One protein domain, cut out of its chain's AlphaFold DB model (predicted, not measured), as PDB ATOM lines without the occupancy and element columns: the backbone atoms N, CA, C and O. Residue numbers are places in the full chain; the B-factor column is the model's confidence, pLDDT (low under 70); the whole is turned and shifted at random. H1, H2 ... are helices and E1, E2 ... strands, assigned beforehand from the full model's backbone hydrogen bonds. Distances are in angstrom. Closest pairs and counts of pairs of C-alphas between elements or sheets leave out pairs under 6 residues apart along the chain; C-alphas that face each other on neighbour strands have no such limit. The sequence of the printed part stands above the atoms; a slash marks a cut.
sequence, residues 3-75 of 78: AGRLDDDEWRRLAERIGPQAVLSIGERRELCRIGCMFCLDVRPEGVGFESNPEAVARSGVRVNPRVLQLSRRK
ATOM      1  N   ALA A   3     -37.141  43.657  30.349       95.38
ATOM      2  CA  ALA A   3     -36.136  44.705  30.316       95.38
ATOM      3  C   ALA A   3     -35.931  45.143  28.864       95.38
ATOM      4  O   ALA A   3     -35.608  44.321  28.005       95.38
ATOM      5  N   GLY A   4     -36.119  46.436  28.601       94.25
ATOM      6  CA  GLY A   4     -35.831  47.029  27.296       94.25
ATOM      7  C   GLY A   4     -34.328  47.053  27.001       94.25
ATOM      8  O   GLY A   4     -33.554  46.211  27.463       94.25
ATOM      9  N   ARG A   5     -33.876  48.059  26.252       92.81
ATOM     10  CA  ARG A   5     -32.461  48.229  25.890       92.81
ATOM     11  C   ARG A   5     -31.601  48.795  27.028       92.81
ATOM     12  O   ARG A   5     -30.945  49.812  26.838       92.81
ATOM     13  N   LEU A   6     -31.606  48.135  28.183       96.00
ATOM     14  CA  LEU A   6     -30.791  48.527  29.331       96.00
ATOM     15  C   LEU A   6     -29.302  48.314  29.054       96.00
ATOM     16  O   LEU A   6     -28.912  47.303  28.457       96.00
ATOM     17  N   ASP A   7     -28.466  49.238  29.511       96.06
ATOM     18  CA  ASP A   7     -27.037  48.987  29.635       96.06
ATOM     19  C   ASP A   7     -26.725  47.985  30.765       96.06
ATOM     20  O   ASP A   7     -27.607  47.515  31.495       96.06
ATOM     21  N   ASP A   8     -25.459  47.590  30.874       96.00
ATOM     22  CA  ASP A   8     -25.039  46.568  31.829       96.00
ATOM     23  C   ASP A   8     -25.225  47.028  33.290       96.00
ATOM     24  O   ASP A   8     -25.551  46.213  34.157       96.00
ATOM     25  N   ASP A   9     -25.069  48.323  33.575       96.56
ATOM     26  CA  ASP A   9     -25.189  48.888  34.923       96.56
ATOM     27  C   ASP A   9     -26.647  49.143  35.312       96.56
ATOM     28  O   ASP A   9     -27.045  48.960  36.466       96.56
ATOM     29  N   GLU A  10     -27.481  49.550  34.361       97.12
ATOM     30  CA  GLU A  10     -28.933  49.593  34.506       97.12
ATOM     31  C   GLU A  10     -29.501  48.199  34.785       97.12
ATOM     32  O   GLU A  10     -30.329  48.039  35.688       97.12
ATOM     33  N   TRP A  11     -29.019  47.176  34.071       96.19
ATOM     34  CA  TRP A  11     -29.422  45.796  34.320       96.19
ATOM     35  C   TRP A  11     -29.010  45.313  35.713       96.19
ATOM     36  O   TRP A  11     -29.850  44.756  36.417       96.19
ATOM     37  N   ARG A  12     -27.764  45.551  36.146       95.19
ATOM     38  CA  ARG A  12     -27.303  45.168  37.497       95.19
ATOM     39  C   ARG A  12     -28.163  45.798  38.589       95.19
ATOM     40  O   ARG A  12     -28.658  45.087  39.461       95.19
ATOM     41  N   ARG A  13     -28.427  47.104  38.488       95.50
ATOM     42  CA  ARG A  13     -29.293  47.829  39.434       95.50
ATOM     43  C   ARG A  13     -30.720  47.292  39.441       95.50
ATOM     44  O   ARG A  13     -31.347  47.212  40.497       95.50
ATOM     45  N   LEU A  14     -31.257  46.928  38.276       93.81
ATOM     46  CA  LEU A  14     -32.560  46.282  38.203       93.81
ATOM     47  C   LEU A  14     -32.511  44.915  38.889       93.81
ATOM     48  O   LEU A  14     -33.339  44.686  39.762       93.81
ATOM     49  N   ALA A  15     -31.540  44.063  38.548       91.44
ATOM     50  CA  ALA A  15     -31.358  42.711  39.078       91.44
ATOM     51  C   ALA A  15     -31.262  42.679  40.614       91.44
ATOM     52  O   ALA A  15     -31.931  41.864  41.250       91.44
ATOM     53  N   GLU A  16     -30.518  43.611  41.214       92.06
ATOM     54  CA  GLU A  16     -30.430  43.782  42.672       92.06
ATOM     55  C   GLU A  16     -31.796  44.050  43.314       92.06
ATOM     56  O   GLU A  16     -32.098  43.519  44.383       92.06
ATOM     57  N   ARG A  17     -32.659  44.822  42.641       89.69
ATOM     58  CA  ARG A  17     -34.019  45.116  43.115       89.69
ATOM     59  C   ARG A  17     -34.978  43.939  42.956       89.69
ATOM     60  O   ARG A  17     -35.927  43.848  43.730       89.69
ATOM     61  N   ILE A  18     -34.767  43.076  41.958       86.06
ATOM     62  CA  ILE A  18     -35.585  41.862  41.771       86.06
ATOM     63  C   ILE A  18     -35.213  40.795  42.811       86.06
ATOM     64  O   ILE A  18     -36.081  40.058  43.271       86.06
ATOM     65  N   GLY A  19     -33.942  40.742  43.226       74.88
ATOM     66  CA  GLY A  19     -33.494  39.979  44.392       74.88
ATOM     67  C   GLY A  19     -33.968  38.510  44.420       74.88
ATOM     68  O   GLY A  19     -34.052  37.872  43.371       74.88
ATOM     69  N   PRO A  20     -34.283  37.936  45.603       70.19
ATOM     70  CA  PRO A  20     -34.631  36.516  45.768       70.19
ATOM     71  C   PRO A  20     -36.045  36.153  45.274       70.19
ATOM     72  O   PRO A  20     -36.567  35.089  45.610       70.19
ATOM     73  N   GLN A  21     -36.710  37.036  44.529       85.31
ATOM     74  CA  GLN A  21     -38.062  36.793  44.048       85.31
ATOM     75  C   GLN A  21     -38.054  35.776  42.901       85.31
ATOM     76  O   GLN A  21     -37.184  35.804  42.032       85.31
ATOM     77  N   ALA A  22     -39.077  34.917  42.854       93.56
ATOM     78  CA  ALA A  22     -39.280  33.983  41.752       93.56
ATOM     79  C   ALA A  22     -39.758  34.723  40.487       93.56
ATOM     80  O   ALA A  22     -40.953  34.751  40.182       93.56
ATOM     81  N   VAL A  23     -38.836  35.373  39.769       93.62
ATOM     82  CA  VAL A  23     -39.143  36.260  38.637       93.62
ATOM     83  C   VAL A  23     -38.457  35.794  37.358       93.62
ATOM     84  O   VAL A  23     -37.241  35.674  37.280       93.62
ATOM     85  N   LEU A  24     -39.259  35.624  36.305       96.38
ATOM     86  CA  LEU A  24     -38.781  35.428  34.939       96.38
ATOM     87  C   LEU A  24     -38.233  36.743  34.365       96.38
ATOM     88  O   LEU A  24     -38.971  37.730  34.336       96.38
ATOM     89  N   SER A  25     -37.005  36.762  33.847       96.50
ATOM     90  CA  SER A  25     -36.425  37.919  33.149       96.50
ATOM     91  C   SER A  25     -36.295  37.706  31.636       96.50
ATOM     92  O   SER A  25     -35.831  36.665  31.173       96.50
ATOM     93  N   ILE A  26     -36.724  38.704  30.860       97.56
ATOM     94  CA  ILE A  26     -36.593  38.750  29.399       97.56
ATOM     95  C   ILE A  26     -35.977  40.098  29.022       97.56
ATOM     96  O   ILE A  26     -36.533  41.120  29.413       97.56
ATOM     97  N   GLY A  27     -34.864  40.112  28.293       97.06
ATOM     98  CA  GLY A  27     -34.147  41.326  27.886       97.06
ATOM     99  C   GLY A  27     -34.149  41.542  26.372       97.06
ATOM    100  O   GLY A  27     -34.099  40.574  25.624       97.06
ATOM    101  N   GLU A  28     -34.165  42.787  25.897       95.06
ATOM    102  CA  GLU A  28     -34.061  43.103  24.455       95.06
ATOM    103  C   GLU A  28     -32.624  43.100  23.908       95.06
ATOM    104  O   GLU A  28     -32.411  43.121  22.696       95.06
ATOM    105  N   ARG A  29     -31.624  43.101  24.792       94.06
ATOM    106  CA  ARG A  29     -30.209  43.040  24.423       94.06
ATOM    107  C   ARG A  29     -29.649  41.652  24.698       94.06
ATOM    108  O   ARG A  29     -29.689  41.182  25.834       94.06
ATOM    109  N   ARG A  30     -29.065  41.025  23.673       92.75
ATOM    110  CA  ARG A  30     -28.408  39.708  23.772       92.75
ATOM    111  C   ARG A  30     -27.307  39.685  24.839       92.75
ATOM    112  O   ARG A  30     -27.150  38.686  25.534       92.75
ATOM    113  N   GLU A  31     -26.589  40.795  25.028       94.19
ATOM    114  CA  GLU A  31     -25.499  40.887  26.012       94.19
ATOM    115  C   GLU A  31     -25.973  40.664  27.454       94.19
ATOM    116  O   GLU A  31     -25.213  40.129  28.262       94.19
ATOM    117  N   LEU A  32     -27.240  40.975  27.762       96.50
ATOM    118  CA  LEU A  32     -27.801  40.800  29.104       96.50
ATOM    119  C   LEU A  32     -27.786  39.336  29.559       96.50
ATOM    120  O   LEU A  32     -27.731  39.054  30.757       96.50
ATOM    121  N   CYS A  33     -27.769  38.384  28.623       96.38
ATOM    122  CA  CYS A  33     -27.705  36.963  28.948       96.38
ATOM    123  C   CYS A  33     -26.348  36.586  29.534       96.38
ATOM    124  O   CYS A  33     -26.278  35.679  30.357       96.38
ATOM    125  N   ARG A  34     -25.275  37.315  29.206       94.69
ATOM    126  CA  ARG A  34     -23.953  37.109  29.823       94.69
ATOM    127  C   ARG A  34     -23.893  37.616  31.262       94.69
ATOM    128  O   ARG A  34     -23.042  37.172  32.019       94.69
ATOM    129  N   ILE A  35     -24.803  38.512  31.639       94.81
ATOM    130  CA  ILE A  35     -24.859  39.148  32.964       94.81
ATOM    131  C   ILE A  35     -26.135  38.786  33.742       94.81
ATOM    132  O   ILE A  35     -26.571  39.520  34.627       94.81
ATOM    133  N   GLY A  36     -26.729  37.626  33.444       93.81
ATOM    134  CA  GLY A  36     -27.734  36.996  34.305       93.81
ATOM    135  C   GLY A  36     -29.201  37.233  33.934       93.81
ATOM    136  O   GLY A  36     -30.079  36.854  34.708       93.81
ATOM    137  N   CYS A  37     -29.513  37.815  32.772       96.31
ATOM    138  CA  CYS A  37     -30.879  37.769  32.239       96.31
ATOM    139  C   CYS A  37     -31.202  36.355  31.724       96.31
ATOM    140  O   CYS A  37     -30.373  35.736  31.057       96.31
ATOM    141  N   MET A  38     -32.392  35.823  32.027       97.12
ATOM    142  CA  MET A  38     -32.738  34.430  31.711       97.12
ATOM    143  C   MET A  38     -32.927  34.198  30.215       97.12
ATOM    144  O   MET A  38     -32.430  33.203  29.692       97.12
ATOM    145  N   PHE A  39     -33.644  35.095  29.538       97.62
ATOM    146  CA  PHE A  39     -33.859  35.048  28.094       97.62
ATOM    147  C   PHE A  39     -33.557  36.403  27.479       97.62
ATOM    148  O   PHE A  39     -33.953  37.428  28.029       97.62
ATOM    149  N   CYS A  40     -32.893  36.425  26.330       97.06
ATOM    150  CA  CYS A  40     -32.549  37.666  25.648       97.06
ATOM    151  C   CYS A  40     -32.992  37.585  24.206       97.06
ATOM    152  O   CYS A  40     -32.565  36.698  23.469       97.06
ATOM    153  N   LEU A  41     -33.893  38.485  23.839       95.25
ATOM    154  CA  LEU A  41     -34.499  38.521  22.531       95.25
ATOM    155  C   LEU A  41     -33.479  38.910  21.472       95.25
ATOM    156  O   LEU A  41     -32.586  39.730  21.674       95.25
ATOM    157  N   ASP A  42     -33.692  38.322  20.312       91.38
ATOM    158  CA  ASP A  42     -33.066  38.685  19.066       91.38
ATOM    159  C   ASP A  42     -34.172  39.038  18.080       91.38
ATOM    160  O   ASP A  42     -34.755  38.166  17.434       91.38
ATOM    161  N   VAL A  43     -34.528  40.318  18.050       87.81
ATOM    162  CA  VAL A  43     -35.627  40.819  17.229       87.81
ATOM    163  C   VAL A  43     -35.086  41.170  15.848       87.81
ATOM    164  O   VAL A  43     -34.259  42.070  15.716       87.81
ATOM    165  N   ARG A  44     -35.566  40.466  14.823       85.75
ATOM    166  CA  ARG A  44     -35.237  40.704  13.414       85.75
ATOM    167  C   ARG A  44     -36.519  40.878  12.594       85.75
ATOM    168  O   ARG A  44     -37.583  40.444  13.047       85.75
ATOM    169  N   PRO A  45     -36.453  41.481  11.397       85.69
ATOM    170  CA  PRO A  45     -37.620  41.612  10.523       85.69
ATOM    171  C   PRO A  45     -38.296  40.272  10.196       85.69
ATOM    172  O   PRO A  45     -39.517  40.206  10.082       85.69
ATOM    173  N   GLU A  46     -37.517  39.194  10.088       84.56
ATOM    174  CA  GLU A  46     -37.984  37.857   9.702       84.56
ATOM    175  C   GLU A  46     -38.585  37.078  10.882       84.56
ATOM    176  O   GLU A  46     -39.245  36.055  10.691       84.56
ATOM    177  N   GLY A  47     -38.365  37.546  12.114       85.00
ATOM    178  CA  GLY A  47     -38.839  36.875  13.314       85.00
ATOM    179  C   GLY A  47     -38.087  37.263  14.583       85.00
ATOM    180  O   GLY A  47     -37.107  38.001  14.581       85.00
ATOM    181  N   VAL A  48     -38.566  36.727  15.706       88.88
ATOM    182  CA  VAL A  48     -37.969  36.950  17.030       88.88
ATOM    183  C   VAL A  48     -37.364  35.650  17.540       88.88
ATOM    184  O   VAL A  48     -38.095  34.739  17.935       88.88
ATOM    185  N   GLY A  49     -36.038  35.573  17.537       92.50
ATOM    186  CA  GLY A  49     -35.284  34.543  18.241       92.50
ATOM    187  C   GLY A  49     -35.009  34.945  19.688       92.50
ATOM    188  O   GLY A  49     -35.367  36.036  20.132       92.50
ATOM    189  N   PHE A  50     -34.355  34.060  20.437       95.12
ATOM    190  CA  PHE A  50     -33.771  34.417  21.724       95.12
ATOM    191  C   PHE A  50     -32.636  33.471  22.111       95.12
ATOM    192  O   PHE A  50     -32.624  32.298  21.729       95.12
ATOM    193  N   GLU A  51     -31.724  33.992  22.919       95.19
ATOM    194  CA  GLU A  51     -30.747  33.227  23.686       95.19
ATOM    195  C   GLU A  51     -31.272  32.991  25.106       95.19
ATOM    196  O   GLU A  51     -32.159  33.706  25.580       95.19
ATOM    197  N   SER A  52     -30.736  31.984  25.793       95.88
ATOM    198  CA  SER A  52     -31.074  31.703  27.188       95.88
ATOM    199  C   SER A  52     -29.823  31.518  28.031       95.88
ATOM    200  O   SER A  52     -28.904  30.833  27.582       95.88
ATOM    201  N   ASN A  53     -29.823  32.034  29.260       96.50
ATOM    202  CA  ASN A  53     -28.810  31.735  30.271       96.50
ATOM    203  C   ASN A  53     -29.328  30.637  31.233       96.50
ATOM    204  O   ASN A  53     -30.197  30.917  32.066       96.50
ATOM    205  N   PRO A  54     -28.803  29.397  31.170       94.56
ATOM    206  CA  PRO A  54     -29.246  28.303  32.037       94.56
ATOM    207  C   PRO A  54     -28.933  28.516  33.522       94.56
ATOM    208  O   PRO A  54     -29.708  28.077  34.369       94.56
ATOM    209  N   GLU A  55     -27.829  29.195  33.849       94.69
ATOM    210  CA  GLU A  55     -27.465  29.509  35.234       94.69
ATOM    211  C   GLU A  55     -28.481  30.480  35.845       94.69
ATOM    212  O   GLU A  55     -29.004  30.239  36.936       94.69
ATOM    213  N   ALA A  56     -28.833  31.534  35.103       94.75
ATOM    214  CA  ALA A  56     -29.862  32.483  35.510       94.75
ATOM    215  C   ALA A  56     -31.212  31.782  35.717       94.75
ATOM    216  O   ALA A  56     -31.887  32.022  36.716       94.75
ATOM    217  N   VAL A  57     -31.586  30.860  34.819       95.38
ATOM    218  CA  VAL A  57     -32.804  30.052  34.973       95.38
ATOM    219  C   VAL A  57     -32.741  29.189  36.236       95.38
ATOM    220  O   VAL A  57     -33.695  29.196  37.011       95.38
ATOM    221  N   ALA A  58     -31.629  28.499  36.490       93.25
ATOM    222  CA  ALA A  58     -31.470  27.632  37.658       93.25
ATOM    223  C   ALA A  58     -31.561  28.395  38.992       93.25
ATOM    224  O   ALA A  58     -32.054  27.852  39.980       93.25
ATOM    225  N   ARG A  59     -31.126  29.662  39.019       91.19
ATOM    226  CA  ARG A  59     -31.140  30.520  40.217       91.19
ATOM    227  C   ARG A  59     -32.394  31.390  40.360       91.19
ATOM    228  O   ARG A  59     -32.558  32.037  41.388       91.19
ATOM    229  N   SER A  60     -33.278  31.392  39.364       91.19
ATOM    230  CA  SER A  60     -34.437  32.297  39.284       91.19
ATOM    231  C   SER A  60     -35.602  31.967  40.220       91.19
ATOM    232  O   SER A  60     -36.547  32.743  40.305       91.19
ATOM    233  N   GLY A  61     -35.615  30.788  40.845       92.94
ATOM    234  CA  GLY A  61     -36.762  30.309  41.625       92.94
ATOM    235  C   GLY A  61     -38.009  29.963  40.794       92.94
ATOM    236  O   GLY A  61     -38.985  29.462  41.355       92.94
ATOM    237  N   VAL A  62     -37.997  30.170  39.469       94.75
ATOM    238  CA  VAL A  62     -39.091  29.770  38.574       94.75
ATOM    239  C   VAL A  62     -38.815  28.423  37.906       94.75
ATOM    240  O   VAL A  62     -37.673  28.001  37.735       94.75
ATOM    241  N   ARG A  63     -39.879  27.734  37.482       95.75
ATOM    242  CA  ARG A  63     -39.775  26.493  36.701       95.75
ATOM    243  C   ARG A  63     -39.943  26.798  35.220       95.75
ATOM    244  O   ARG A  63     -41.009  27.229  34.788       95.75
ATOM    245  N   VAL A  64     -38.906  26.522  34.440       96.12
ATOM    246  CA  VAL A  64     -38.901  26.697  32.986       96.12
ATOM    247  C   VAL A  64     -38.867  25.327  32.319       96.12
ATOM    248  O   VAL A  64     -37.974  24.524  32.577       96.12
ATOM    249  N   ASN A  65     -39.832  25.048  31.441       96.62
ATOM    250  CA  ASN A  65     -39.840  23.810  30.665       96.62
ATOM    251  C   ASN A  65     -38.818  23.902  29.512       96.62
ATOM    252  O   ASN A  65     -38.962  24.803  28.682       96.62
ATOM    253  N   PRO A  66     -37.858  22.966  29.372       93.50
ATOM    254  CA  PRO A  66     -36.854  22.997  28.301       93.50
ATOM    255  C   PRO A  66     -37.431  23.031  26.878       93.50
ATOM    256  O   PRO A  66     -36.773  23.513  25.956       93.50
ATOM    257  N   ARG A  67     -38.683  22.588  26.675       95.06
ATOM    258  CA  ARG A  67     -39.378  22.713  25.380       95.06
ATOM    259  C   ARG A  67     -39.547  24.164  24.924       95.06
ATOM    260  O   ARG A  67     -39.748  24.381  23.733       95.06
ATOM    261  N   VAL A  68     -39.409  25.152  25.814       94.38
ATOM    262  CA  VAL A  68     -39.406  26.578  25.446       94.38
ATOM    263  C   VAL A  68     -38.339  26.898  24.395       94.38
ATOM    264  O   VAL A  68     -38.591  27.711  23.512       94.38
ATOM    265  N   LEU A  69     -37.200  26.192  24.394       92.56
ATOM    266  CA  LEU A  69     -36.123  26.364  23.408       92.56
ATOM    267  C   LEU A  69     -36.561  26.025  21.973       92.56
ATOM    268  O   LEU A  69     -35.913  26.411  21.006       92.56
ATOM    269  N   GLN A  70     -37.680  25.320  21.797       91.62
ATOM    270  CA  GLN A  70     -38.249  25.104  20.469       91.62
ATOM    271  C   GLN A  70     -38.862  26.384  19.886       91.62
ATOM    272  O   GLN A  70     -38.971  26.487  18.669       91.62
ATOM    273  N   LEU A  71     -39.255  27.356  20.718       90.50
ATOM    274  CA  LEU A  71     -39.828  28.622  20.254       90.50
ATOM    275  C   LEU A  71     -38.785  29.505  19.563       90.50
ATOM    276  O   LEU A  71     -39.120  30.135  18.562       90.50
ATOM    277  N   SER A  72     -37.533  29.516  20.039       85.50
ATOM    278  CA  SER A  72     -36.449  30.271  19.390       85.50
ATOM    279  C   SER A  72     -36.079  29.673  18.031       85.50
ATOM    280  O   SER A  72     -35.879  30.404  17.066       85.50
ATOM    281  N   ARG A  73     -36.078  28.337  17.920       78.12
ATOM    282  CA  ARG A  73     -35.777  27.610  16.673       78.12
ATOM    283  C   ARG A  73     -36.839  27.750  15.585       78.12
ATOM    284  O   ARG A  73     -36.517  27.597  14.419       78.12
ATOM    285  N   ARG A  74     -38.103  27.986  15.950       65.25
ATOM    286  CA  ARG A  74     -39.213  28.119  14.986       65.25
ATOM    287  C   ARG A  74     -39.271  29.493  14.312       65.25
ATOM    288  O   ARG A  74     -40.015  29.644  13.352       65.25
ATOM    289  N   LYS A  75     -38.560  30.488  14.854       60.28
ATOM    290  CA  LYS A  75     -38.591  31.889  14.400       60.28
ATOM    291  C   LYS A  75     -37.280  32.374  13.787       60.28
ATOM    292  O   LYS A  75     -37.295  33.379  13.088       60.28
TER     293      LYS A  75
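AT A GLANCE: This is residues 3 to 75 of the 78 residues of the protein "YfiR family protein" of Corallococcus coralloides (UniProt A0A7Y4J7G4). A twisted two-stranded hairpin, E1 and E2, has the short helix H2 packed over one face near the end where E1 begins and E2 ends, and H4 beside E2 at the edge away from E1. H1 packs on H2 farther out, and H3 follows just past the end of E2; residues 26 to 27 pair with E1 in parallel. The printed part has 73 residues, with four named helices and two named strands in the order H1 H2 E1 E2 H3 H4, and its class is mixed, helices and strands. It is compact, with a radius of gyration of the C-alphas of 12.1 A and spans of 34 by 26 by 15 A.

HOW THE PARTS SIT: E1, residues 39 to 44, and E2, residues 47 to 52, form an antiparallel hairpin at 156 degrees; N 42 and O 49 are 2.8 A apart, within hydrogen-bond range. H2, residues 30 to 35, comes closest to E1 at the C-alphas of Arg 30 and Cys 40, 5.0 A apart. H4, residues 66 to 73, comes closest to E2 at the C-alphas of Gly 49 and Ser 72, 4.6 A. H1, residues 8 to 18, touches H2 at a steep tilt of 60 degrees, the same way; their closest C-alphas, Asp 8 and Leu 32, are 7.0 A apart. H3, residues 54 to 59, is near H2, and H3 and H4 are apart. Each O i to N i+4 pair is within hydrogen-bond range in H1 and H3, but 0 of 2 in H2 and 0 of 4 in H4, where O i to N i+3 gives 3 of 3 and 3 of 5.

IN THESE COORDINATES: E1 is 15.8 A long, E2 16.7 A, H1 15.2 A and H4 12.6 A, with H2 and H3 shorter. H1 begins at C-alpha 8 (-25.039, 46.568, 31.829), and H4 ends at C-alpha 73 (-35.777, 27.610, 16.673).

THE WHOLE: The C-alphas farthest apart, of Pro 20 and Glu 46, are 36.2 A apart. The printed part has no cut, and the link from H1 to H2, 11 residues, is long. Residues 74 to 75 have pLDDT under 70.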